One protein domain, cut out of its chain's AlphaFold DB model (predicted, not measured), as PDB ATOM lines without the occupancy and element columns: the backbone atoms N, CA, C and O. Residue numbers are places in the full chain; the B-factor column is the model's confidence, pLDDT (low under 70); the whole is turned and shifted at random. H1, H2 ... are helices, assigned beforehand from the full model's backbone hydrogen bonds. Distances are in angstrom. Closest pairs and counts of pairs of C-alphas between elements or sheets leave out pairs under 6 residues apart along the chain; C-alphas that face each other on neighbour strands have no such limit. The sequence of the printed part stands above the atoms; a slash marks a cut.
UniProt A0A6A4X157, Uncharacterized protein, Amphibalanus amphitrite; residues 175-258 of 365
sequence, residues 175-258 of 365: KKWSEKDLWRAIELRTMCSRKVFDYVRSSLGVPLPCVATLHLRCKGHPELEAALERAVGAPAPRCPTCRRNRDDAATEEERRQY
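AT A GLANCE: This is residues 175 to 258 of the 365 residues of an uncharacterized protein of Amphibalanus amphitrite (UniProt A0A6A4X157). Three helices, H1, H4 and H3, form a small triangular cluster, H1 and H4 side by side and H3 folded back along H4 as a helical hairpin, while H2 sits steeply tilted near the last residues of H1. After H4 a long stretch without a named element, residues 234 to 251, leads away to the short H5, and residues 249 to 258 stick out free of the body. The printed part has 84 residues, with five named helices in the order H1, H2, H3, H4, H5 and no named strand; its class is all helix, with 49 residues in the helices. It is only just compact, close to loose, with a radius of gyration of the C-alphas of 14.1 A, and its elongated outline spans 41 by 24 by 20 A.

HOW THE PARTS SIT: The longest helix, H1, residues 179 to 191, touches H4, residues 222 to 233; their closest C-alphas, those of Thr 190 and Ala 231, are 4.8 A apart. H1 and H4 run the same way at a shallow tilt of 23 degrees. H4 touches H3, residues 211 to 218, with residues 224 to 228 alone; the closest C-alphas, those of Cys 218 and Glu 225, are 5.2 A apart. H3 and H4 form a helical hairpin, running opposite ways at a shallow tilt of 21 degrees. H1 and H3 are close but not clearly touching, their closest C-alphas, those of Leu 182 and Leu 214, being 6.8 A apart, at a steep tilt of 43 degrees. H2, residues 194 to 202, is close to H1 but not clearly touching: the closest C-alphas, those of Arg 189 and Phe 197, are 6.2 A apart, at a steep tilt of 50 degrees. H5, residues 252 to 258, is apart from the other four helices. In all five helices every O i to N i+4 pair is within hydrogen-bond range.

IN THESE COORDINATES: H1 begins at C-alpha 179, (229.051, 289.111, 369.035), and is 18.7 A long from first to last C-alpha. H4 is 16.0 A long and ends at C-alpha 233, (219.704, 305.021, 378.728). H2 has 9 residues and H3 has 8. H5 has 7 residues and ends at C-alpha 258, (201.259, 291.976, 391.724).

THE WHOLE: The two C-alphas farthest apart, those of Gly 220 and Gln 257, are 41.6 A apart. Without residues 249 to 258 the body spans 37 by 27 by 17 A. The printed part has no cut, and the link from H4 to H5, 18 residues, is long. The mean pLDDT of the printed part is 79.6; residues 235 to 241 and 243 to 258 are under 70.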
ATOM      1  N   LYS A 175     227.748 280.425 379.366       71.75
ATOM      2  CA  LYS A 175     227.205 280.569 378.008       71.75
ATOM      3  C   LYS A 175     228.144 281.468 377.201       71.75
ATOM      4  O   LYS A 175     228.415 282.606 377.611       71.75
ATOM      5  N   LYS A 176     228.666 280.945 376.092       79.75
ATOM      6  CA  LYS A 176     229.465 281.707 375.129       79.75
ATOM      7  C   LYS A 176     228.499 282.362 374.145       79.75
ATOM      8  O   LYS A 176     227.952 281.697 373.277       79.75
ATOM      9  N   TRP A 177     228.253 283.651 374.334       87.81
ATOM     10  CA  TRP A 177     227.463 284.450 373.402       87.81
ATOM     11  C   TRP A 177     228.378 284.956 372.297       87.81
ATOM     12  O   TRP A 177     229.450 285.483 372.602       87.81
ATOM     13  N   SER A 178     227.976 284.781 371.040       88.88
ATOM     14  CA  SER A 178     228.692 285.398 369.926       88.88
ATOM     15  C   SER A 178     228.403 286.899 369.883       88.88
ATOM     16  O   SER A 178     227.373 287.356 370.378       88.88
ATOM     17  N   GLU A 179     229.276 287.676 369.248       90.88
ATOM     18  CA  GLU A 179     229.051 289.111 369.035       90.88
ATOM     19  C   GLU A 179     227.720 289.394 368.315       90.88
ATOM     20  O   GLU A 179     226.971 290.289 368.708       90.88
ATOM     21  N   LYS A 180     227.356 288.556 367.334       90.25
ATOM     22  CA  LYS A 180     226.062 288.631 366.634       90.25
ATOM     23  C   LYS A 180     224.875 288.449 367.583       90.25
ATOM     24  O   LYS A 180     223.840 289.082 367.387       90.25
ATOM     25  N   ASP A 181     225.007 287.608 368.607       91.31
ATOM     26  CA  ASP A 181     223.954 287.417 369.612       91.31
ATOM     27  C   ASP A 181     223.800 288.629 370.522       91.31
ATOM     28  O   ASP A 181     222.681 288.983 370.897       91.31
ATOM     29  N   LEU A 182     224.923 289.258 370.879       93.25
ATOM     30  CA  LEU A 182     224.930 290.463 371.699       93.25
ATOM     31  C   LEU A 182     224.245 291.613 370.953       93.25
ATOM     32  O   LEU A 182     223.349 292.233 371.520       93.25
ATOM     33  N   TRP A 183     224.573 291.824 369.673       94.12
ATOM     34  CA  TRP A 183     223.913 292.826 368.831       94.12
ATOM     35  C   TRP A 183     222.402 292.618 368.739       94.12
ATOM     36  O   TRP A 183     221.648 293.539 369.044       94.12
ATOM     37  N   ARG A 184     221.941 291.400 368.419       91.62
ATOM     38  CA  ARG A 184     220.499 291.097 368.355       91.62
ATOM     39  C   ARG A 184     219.797 291.316 369.693       91.62
ATOM     40  O   ARG A 184     218.653 291.758 369.734       91.62
ATOM     41  N   ALA A 185     220.455 290.989 370.805       93.12
ATOM     42  CA  ALA A 185     219.890 291.211 372.130       93.12
ATOM     43  C   ALA A 185     219.795 292.708 372.471       93.12
ATOM     44  O   ALA A 185     218.797 293.129 373.056       93.12
ATOM     45  N   ILE A 186     220.796 293.506 372.086       93.69
ATOM     46  CA  ILE A 186     220.778 294.968 372.229       93.69
ATOM     47  C   ILE A 186     219.675 295.571 371.353       93.69
ATOM     48  O   ILE A 186     218.884 296.366 371.849       93.69
ATOM     49  N   GLU A 187     219.555 295.142 370.098       91.62
ATOM     50  CA  GLU A 187     218.496 295.567 369.175       91.62
ATOM     51  C   GLU A 187     217.101 295.212 369.704       91.62
ATOM     52  O   GLU A 187     216.198 296.042 369.749       91.62
ATOM     53  N   LEU A 188     216.908 294.000 370.224       90.12
ATOM     54  CA  LEU A 188     215.641 293.659 370.864       90.12
ATOM     55  C   LEU A 188     215.365 294.562 372.077       90.12
ATOM     56  O   LEU A 188     214.221 294.954 372.316       90.12
ATOM     57  N   ARG A 189     216.403 294.909 372.848       89.00
ATOM     58  CA  ARG A 189     216.291 295.778 374.024       89.00
ATOM     59  C   ARG A 189     215.977 297.232 373.665       89.00
ATOM     60  O   ARG A 189     215.290 297.864 374.464       89.00
ATOM     61  N   THR A 190     216.418 297.755 372.518       87.12
ATOM     62  CA  THR A 190     216.029 299.102 372.053       87.12
ATOM     63  C   THR A 190     214.557 299.149 371.644       87.12
ATOM     64  O   THR A 190     213.885 300.153 371.862       87.12
ATOM     65  N   MET A 191     214.024 298.045 371.116       83.62
ATOM     66  CA  MET A 191     212.652 297.960 370.600       83.62
ATOM     67  C   MET A 191     211.585 297.731 371.684       83.62
ATOM     68  O   MET A 191     210.382 297.869 371.422       83.62
ATOM     69  N   CYS A 192     211.978 297.369 372.908       83.31
ATOM     70  CA  CYS A 192     211.047 297.068 373.996       83.31
ATOM     71  C   CYS A 192     211.506 297.601 375.360       83.31
ATOM     72  O   CYS A 192     212.670 297.928 375.573       83.31
ATOM     73  N   SER A 193     210.578 297.693 376.319       85.19
ATOM     74  CA  SER A 193     210.939 298.060 377.692       85.19
ATOM     75  C   SER A 193     211.712 296.929 378.372       85.19
ATOM     76  O   SER A 193     211.581 295.752 378.020       85.19
ATOM     77  N   ARG A 194     212.475 297.265 379.421       85.94
ATOM     78  CA  ARG A 194     213.216 296.277 380.223       85.94
ATOM     79  C   ARG A 194     212.317 295.143 380.725       85.94
ATOM     80  O   ARG A 194     212.722 293.985 380.692       85.94
ATOM     81  N   LYS A 195     211.091 295.465 381.156       85.88
ATOM     82  CA  LYS A 195     210.114 294.478 381.644       85.88
ATOM     83  C   LYS A 195     209.734 293.470 380.559       85.88
ATOM     84  O   LYS A 195     209.703 292.274 380.829       85.88
ATOM     85  N   VAL A 196     209.479 293.944 379.338       87.69
ATOM     86  CA  VAL A 196     209.139 293.079 378.199       87.69
ATOM     87  C   VAL A 196     210.334 292.210 377.820       87.69
ATOM     88  O   VAL A 196     210.176 291.002 377.667       87.69
ATOM     89  N   PHE A 197     211.534 292.788 377.763       88.56
ATOM     90  CA  PHE A 197     212.761 292.038 377.502       88.56
ATOM     91  C   PHE A 197     212.962 290.896 378.515       88.56
ATOM     92  O   PHE A 197     213.168 289.738 378.141       88.56
ATOM     93  N   ASP A 198     212.838 291.194 379.812       87.88
ATOM     94  CA  ASP A 198     212.976 290.196 380.874       87.88
ATOM     95  C   ASP A 198     211.847 289.154 380.865       87.88
ATOM     96  O   ASP A 198     212.106 287.983 381.169       87.88
ATOM     97  N   TYR A 199     210.627 289.537 380.472       87.50
ATOM     98  CA  TYR A 199     209.502 288.619 380.280       87.50
ATOM     99  C   TYR A 199     209.762 287.643 379.125       87.50
ATOM    100  O   TYR A 199     209.607 286.433 379.298       87.50
ATOM    101  N   VAL A 200     210.220 288.134 377.970       87.69
ATOM    102  CA  VAL A 200     210.570 287.296 376.809       87.69
ATOM    103  C   VAL A 200     211.674 286.300 377.179       87.69
ATOM    104  O   VAL A 200     211.584 285.107 376.886       87.69
ATOM    105  N   ARG A 201     212.693 286.754 377.908       90.00
ATOM    106  CA  ARG A 201     213.786 285.890 378.365       90.00
ATOM    107  C   ARG A 201     213.333 284.853 379.400       90.00
ATOM    108  O   ARG A 201     213.710 283.688 379.308       90.00
ATOM    109  N   SER A 202     212.575 285.271 380.413       86.62
ATOM    110  CA  SER A 202     212.313 284.445 381.605       86.62
ATOM    111  C   SER A 202     211.019 283.644 381.495       86.62
ATOM    112  O   SER A 202     211.023 282.442 381.746       86.62
ATOM    113  N   SER A 203     209.927 284.296 381.097       85.94
ATOM    114  CA  SER A 203     208.594 283.690 381.005       85.94
ATOM    115  C   SER A 203     208.399 282.956 379.687       85.94
ATOM    116  O   SER A 203     207.900 281.833 379.678       85.94
ATOM    117  N   LEU A 204     208.827 283.566 378.573       82.38
ATOM    118  CA  LEU A 204     208.782 282.908 377.268       82.38
ATOM    119  C   LEU A 204     209.995 282.019 377.018       82.38
ATOM    120  O   LEU A 204     210.000 281.333 376.014       82.38
ATOM    121  N   GLY A 205     211.005 281.985 377.892       82.94
ATOM    122  CA  GLY A 205     212.127 281.047 377.790       82.94
ATOM    123  C   GLY A 205     212.999 281.209 376.540       82.94
ATOM    124  O   GLY A 205     213.677 280.255 376.152       82.94
ATOM    125  N   VAL A 206     212.981 282.383 375.902       88.00
ATOM    126  CA  VAL A 206     213.816 282.670 374.730       88.00
ATOM    127  C   VAL A 206     215.286 282.756 375.168       88.00
ATOM    128  O   VAL A 206     215.586 283.405 376.179       88.00
ATOM    129  N   PRO A 207     216.228 282.116 374.448       89.50
ATOM    130  CA  PRO A 207     217.646 282.126 374.797       89.50
ATOM    131  C   PRO A 207     218.269 283.503 374.524       89.50
ATOM    132  O   PRO A 207     218.888 283.737 373.491       89.50
ATOM    133  N   LEU A 208     218.136 284.415 375.483       91.31
ATOM    134  CA  LEU A 208     218.738 285.749 375.446       91.31
ATOM    135  C   LEU A 208     219.702 285.948 376.628       91.31
ATOM    136  O   LEU A 208     219.433 285.437 377.728       91.31
ATOM    137  N   PRO A 209     220.809 286.694 376.447       91.69
ATOM    138  CA  PRO A 209     221.633 287.143 377.563       91.69
ATOM    139  C   PRO A 209     220.822 288.085 378.463       91.69
ATOM    140  O   PRO A 209     219.971 288.843 377.997       91.69
ATOM    141  N   CYS A 210     221.059 288.044 379.777       89.81
ATOM    142  CA  CYS A 210     220.497 289.065 380.662       89.81
ATOM    143  C   CYS A 210     221.291 290.375 380.533       89.81
ATOM    144  O   CYS A 210     222.450 290.361 380.123       89.81
ATOM    145  N   VAL A 211     220.701 291.499 380.950       89.38
ATOM    146  CA  VAL A 211     221.340 292.828 380.865       89.38
ATOM    147  C   VAL A 211     222.696 292.866 381.581       89.38
ATOM    148  O   VAL A 211     223.659 293.405 381.053       89.38
ATOM    149  N   ALA A 212     222.824 292.200 382.732       90.00
ATOM    150  CA  ALA A 212     224.107 292.085 383.429       90.00
ATOM    151  C   ALA A 212     225.167 291.329 382.601       90.00
ATOM    152  O   ALA A 212     226.340 291.689 382.618       90.00
ATOM    153  N   THR A 213     224.758 290.296 381.851       90.75
ATOM    154  CA  THR A 213     225.653 289.595 380.917       90.75
ATOM    155  C   THR A 213     226.035 290.491 379.744       90.75
ATOM    156  O   THR A 213     227.184 290.435 379.328       90.75
ATOM    157  N   LEU A 214     225.116 291.321 379.241       92.62
ATOM    158  CA  LEU A 214     225.424 292.292 378.189       92.62
ATOM    159  C   LEU A 214     226.501 293.275 378.661       92.62
ATOM    160  O   LEU A 214     227.548 293.329 378.035       92.62
ATOM    161  N   HIS A 215     226.337 293.937 379.812       92.56
ATOM    162  CA  HIS A 215     227.377 294.842 380.331       92.56
ATOM    163  C   HIS A 215     228.728 294.140 380.529       92.56
ATOM    164  O   HIS A 215     229.767 294.688 380.179       92.56
ATOM    165  N   LEU A 216     228.731 292.906 381.049       92.12
ATOM    166  CA  LEU A 216     229.972 292.151 381.245       92.12
ATOM    167  C   LEU A 216     230.661 291.786 379.921       92.12
ATOM    168  O   LEU A 216     231.885 291.783 379.857       92.12
ATOM    169  N   ARG A 217     229.887 291.418 378.893       90.81
ATOM    170  CA  ARG A 217     230.404 290.906 377.613       90.81
ATOM    171  C   ARG A 217     230.687 291.999 376.589       90.81
ATOM    172  O   ARG A 217     231.543 291.796 375.743       90.81
ATOM    173  N   CYS A 218     229.989 293.124 376.666       92.69
ATOM    174  CA  CYS A 218     230.248 294.290 375.829       92.69
ATOM    175  C   CYS A 218     231.456 295.091 376.327       92.69
ATOM    176  O   CYS A 218     232.022 295.860 375.557       92.69
ATOM    177  N   LYS A 219     231.894 294.883 377.577       90.19
ATOM    178  CA  LYS A 219     233.095 295.520 378.121       90.19
ATOM    179  C   LYS A 219     234.323 295.142 377.284       90.19
ATOM    180  O   LYS A 219     234.712 293.977 377.252       90.19
ATOM    181  N   GLY A 220     234.926 296.132 376.627       85.94
ATOM    182  CA  GLY A 220     236.054 295.940 375.703       85.94
ATOM    183  C   GLY A 220     235.676 295.923 374.216       85.94
ATOM    184  O   GLY A 220     236.567 295.842 373.378       85.94
ATOM    185  N   HIS A 221     234.387 296.049 373.886       92.31
ATOM    186  CA  HIS A 221     233.889 296.249 372.525       92.31
ATOM    187  C   HIS A 221     233.199 297.622 372.441       92.31
ATOM    188  O   HIS A 221     232.014 297.721 372.767       92.31
ATOM    189  N   PRO A 222     233.903 298.688 372.011       91.50
ATOM    190  CA  PRO A 222     233.416 300.064 372.148       91.50
ATOM    191  C   PRO A 222     232.100 300.315 371.398       91.50
ATOM    192  O   PRO A 222     231.229 301.022 371.898       91.50
ATOM    193  N   GLU A 223     231.911 299.692 370.234       94.56
ATOM    194  CA  GLU A 223     230.678 299.830 369.448       94.56
ATOM    195  C   GLU A 223     229.466 299.190 370.141       94.56
ATOM    196  O   GLU A 223     228.394 299.796 370.220       94.56
ATOM    197  N   LEU A 224     229.649 297.982 370.686       93.50
ATOM    198  CA  LEU A 224     228.625 297.259 371.440       93.50
ATOM    199  C   LEU A 224     228.286 297.967 372.750       93.50
ATOM    200  O   LEU A 224     227.119 298.049 373.124       93.50
ATOM    201  N   GLU A 225     229.298 298.474 373.449       94.06
ATOM    202  CA  GLU A 225     229.136 299.218 374.695       94.06
ATOM    203  C   GLU A 225     228.354 300.512 374.452       94.06
ATOM    204  O   GLU A 225     227.324 300.738 375.087       94.06
ATOM    205  N   ALA A 226     228.730 301.296 373.436       93.06
ATOM    206  CA  ALA A 226     227.996 302.499 373.049       93.06
ATOM    207  C   ALA A 226     226.553 302.202 372.600       93.06
ATOM    208  O   ALA A 226     225.646 303.010 372.812       93.06
ATOM    209  N   ALA A 227     226.311 301.061 371.949       93.00
ATOM    210  CA  ALA A 227     224.963 300.634 371.583       93.00
ATOM    211  C   ALA A 227     224.132 300.207 372.799       93.00
ATOM    212  O   ALA A 227     222.958 300.568 372.890       93.00
ATOM    213  N   LEU A 228     224.734 299.483 373.745       93.69
ATOM    214  CA  LEU A 228     224.075 299.065 374.977       93.69
ATOM    215  C   LEU A 228     223.710 300.269 375.847       93.69
ATOM    216  O   LEU A 228     222.575 300.347 376.310       93.69
ATOM    217  N   GLU A 229     224.621 301.224 376.022       92.00
ATOM    218  CA  GLU A 229     224.352 302.437 376.800       92.00
ATOM    219  C   GLU A 229     223.232 303.272 376.169       92.00
ATOM    220  O   GLU A 229     222.319 303.711 376.868       92.00
ATOM    221  N   ARG A 230     223.195 303.388 374.833       89.69
ATOM    222  CA  ARG A 230     222.044 303.985 374.132       89.69
ATOM    223  C   ARG A 230     220.752 303.206 374.379       89.69
ATOM    224  O   ARG A 230     219.719 303.816 374.624       89.69
ATOM    225  N   ALA A 231     220.790 301.877 374.346       87.75
ATOM    226  CA  ALA A 231     219.610 301.032 374.541       87.75
ATOM    227  C   ALA A 231     219.075 301.032 375.981       87.75
ATOM    228  O   ALA A 231     217.877 300.847 376.209       87.75
ATOM    229  N   VAL A 232     219.961 301.186 376.965       86.50
ATOM    230  CA  VAL A 232     219.618 301.189 378.392       86.50
ATOM    231  C   VAL A 232     219.238 302.589 378.865       86.50
ATOM    232  O   VAL A 232     218.298 302.704 379.650       86.50
ATOM    233  N   GLY A 233     219.933 303.620 378.379       79.31
ATOM    234  CA  GLY A 233     219.704 305.021 378.728       79.31
ATOM    235  C   GLY A 233     218.560 305.688 377.963       79.31
ATOM    236  O   GLY A 233     218.003 306.670 378.453       79.31
ATOM    237  N   ALA A 234     218.167 305.172 376.792       70.56
ATOM    238  CA  ALA A 234     217.024 305.715 376.066       70.56
ATOM    239  C   ALA A 234     215.703 305.424 376.808       70.56
ATOM    240  O   ALA A 234     215.462 304.277 377.208       70.56
ATOM    241  N   PRO A 235     214.810 306.423 376.956       65.50
ATOM    242  CA  PRO A 235     213.449 306.167 377.412       65.50
ATOM    243  C   PRO A 235     212.781 305.185 376.445       65.50
ATOM    244  O   PRO A 235     212.989 305.273 375.231       65.50
ATOM    245  N   ALA A 236     212.005 304.227 376.967       62.84
ATOM    246  CA  ALA A 236     211.393 303.213 376.118       62.84
ATOM    247  C   ALA A 236     210.584 303.885 374.996       62.84
ATOM    248  O   ALA A 236     209.786 304.788 375.282       62.84
ATOM    249  N   PRO A 237     210.750 303.457 373.729       63.84
ATOM    250  CA  PRO A 237     210.017 304.056 372.628       63.84
ATOM    251  C   PRO A 237     208.516 303.958 372.906       63.84
ATOM    252  O   PRO A 237     207.999 302.908 373.318       63.84
ATOM    253  N   ARG A 238     207.816 305.080 372.709       63.56
ATOM    254  CA  ARG A 238     206.356 305.123 372.808       63.56
ATOM    255  C   ARG A 238     205.781 304.115 371.831       63.56
ATOM    256  O   ARG A 238     206.259 303.975 370.709       63.56
ATOM    257  N   CYS A 239     204.748 303.401 372.265       63.88
ATOM    258  CA  CYS A 239     204.050 302.497 371.366       63.88
ATOM    259  C   CYS A 239     203.472 303.317 370.194       63.88
ATOM    260  O   CYS A 239     202.707 304.249 370.462       63.88
ATOM    261  N   PRO A 240     203.798 303.002 368.926       61.91
ATOM    262  CA  PRO A 240     203.336 303.790 367.783       61.91
ATOM    263  C   PRO A 240     201.806 303.792 367.670       61.91
ATOM    264  O   PRO A 240     201.217 304.787 367.258       61.91
ATOM    265  N   THR A 241     201.155 302.716 368.117       64.62
ATOM    266  CA  THR A 241     199.699 302.538 368.065       64.62
ATOM    267  C   THR A 241     198.949 303.212 369.211       64.62
ATOM    268  O   THR A 241     197.884 303.769 368.978       64.62
ATOM    269  N   CYS A 242     199.461 303.187 370.449       72.06
ATOM    270  CA  CYS A 242     198.720 303.722 371.604       72.06
ATOM    271  C   CYS A 242     199.321 304.985 372.237       72.06
ATOM    272  O   CYS A 242     198.750 305.495 373.198       72.06
ATOM    273  N   ARG A 243     200.460 305.489 371.731       62.09
ATOM    274  CA  ARG A 243     201.199 306.697 372.175       62.09
ATOM    275  C   ARG A 243     201.543 306.797 373.670       62.09
ATOM    276  O   ARG A 243     202.212 307.748 374.067       62.09
ATOM    277  N   ARG A 244     201.155 305.824 374.497       60.50
ATOM    278  CA  ARG A 244     201.550 305.729 375.905       60.50
ATOM    279  C   ARG A 244     203.039 305.405 375.992       60.50
ATOM    280  O   ARG A 244     203.557 304.584 375.224       60.50
ATOM    281  N   ASN A 245     203.717 306.030 376.951       55.75
ATOM    282  CA  ASN A 245     205.025 305.564 377.391       55.75
ATOM    283  C   ASN A 245     204.848 304.120 377.881       55.75
ATOM    284  O   ASN A 245     204.012 303.849 378.744       55.75
ATOM    285  N   ARG A 246     205.608 303.177 377.314       57.16
ATOM    286  CA  ARG A 246     205.517 301.754 377.691       57.16
ATOM    287  C   ARG A 246     205.900 301.497 379.154       57.16
ATOM    288  O   ARG A 246     205.561 300.440 379.680       57.16
ATOM    289  N   ASP A 247     206.564 302.452 379.798       52.59
ATOM    290  CA  ASP A 247     206.955 302.372 381.205       52.59
ATOM    291  C   ASP A 247     205.886 302.924 382.173       52.59
ATOM    292  O   ASP A 247     205.851 302.485 383.323       52.59
ATOM    293  N   ASP A 248     204.945 303.756 381.697       49.72
ATOM    294  CA  ASP A 248     203.891 304.382 382.523       49.72
ATOM    295  C   ASP A 248     202.628 303.514 382.666       49.72
ATOM    296  O   ASP A 248     201.700 303.862 383.392       49.72
ATOM    297  N   ALA A 249     202.568 302.363 381.992       46.28
ATOM    298  CA  ALA A 249     201.403 301.478 382.054       46.28
ATOM    299  C   ALA A 249     201.306 300.658 383.351       46.28
ATOM    300  O   ALA A 249     200.300 299.995 383.546       46.28
ATOM    301  N   ALA A 250     202.312 300.714 384.229       47.41
ATOM    302  CA  ALA A 250     202.196 300.191 385.585       47.41
ATOM    303  C   ALA A 250     202.003 301.371 386.536       47.41
ATOM    304  O   ALA A 250     202.950 301.797 387.204       47.41
ATOM    305  N   THR A 251     200.784 301.906 386.572       50.09
ATOM    306  CA  THR A 251     200.345 302.767 387.670       50.09
ATOM    307  C   THR A 251     200.641 302.065 388.997       50.09
ATOM    308  O   THR A 251     200.645 300.836 389.101       50.09
ATOM    309  N   GLU A 252     200.921 302.846 390.036       53.50
ATOM    310  CA  GLU A 252     201.243 302.378 391.391       53.50
ATOM    311  C   GLU A 252     200.210 301.380 391.964       53.50
ATOM    312  O   GLU A 252     200.503 300.580 392.851       53.50
ATOM    313  N   GLU A 253     199.011 301.378 391.385       52.47
ATOM    314  CA  GLU A 253     197.898 300.468 391.633       52.47
ATOM    315  C   GLU A 253     198.144 299.032 391.127       52.47
ATOM    316  O   GLU A 253     197.886 298.071 391.851       52.47
ATOM    317  N   GLU A 254     198.758 298.853 389.951       51.22
ATOM    318  CA  GLU A 254     199.132 297.530 389.422       51.22
ATOM    319  C   GLU A 254     200.340 296.939 390.177       51.22
ATOM    320  O   GLU A 254     200.444 295.722 390.357       51.22
ATOM    321  N   ARG A 255     201.228 297.802 390.706       52.19
ATOM    322  CA  ARG A 255     202.306 297.398 391.633       52.19
ATOM    323  C   ARG A 255     201.754 296.782 392.921       52.19
ATOM    324  O   ARG A 255     202.335 295.818 393.409       52.19
ATOM    325  N   ARG A 256     200.628 297.284 393.439       56.94
ATOM    326  CA  ARG A 256     199.954 296.714 394.621       56.94
ATOM    327  C   ARG A 256     199.244 295.395 394.318       56.94
ATOM    328  O   ARG A 256     199.098 294.564 395.210       56.94
ATOM    329  N   GLN A 257     198.822 295.182 393.074       51.66
ATOM    330  CA  GLN A 257     198.084 293.982 392.676       51.66
ATOM    331  C   GLN A 257     198.995 292.775 392.384       51.66
ATOM    332  O   GLN A 257     198.569 291.633 392.557       51.66
ATOM    333  N   TYR A 258     200.258 293.016 392.008       47.44
ATOM    334  CA  TYR A 258     201.259 291.976 391.724       47.44
ATOM    335  C   TYR A 258     202.426 291.917 392.718       47.44
ATOM    336  O   TYR A 258     203.350 291.121 392.523       47.44
TER     337      TYR A 258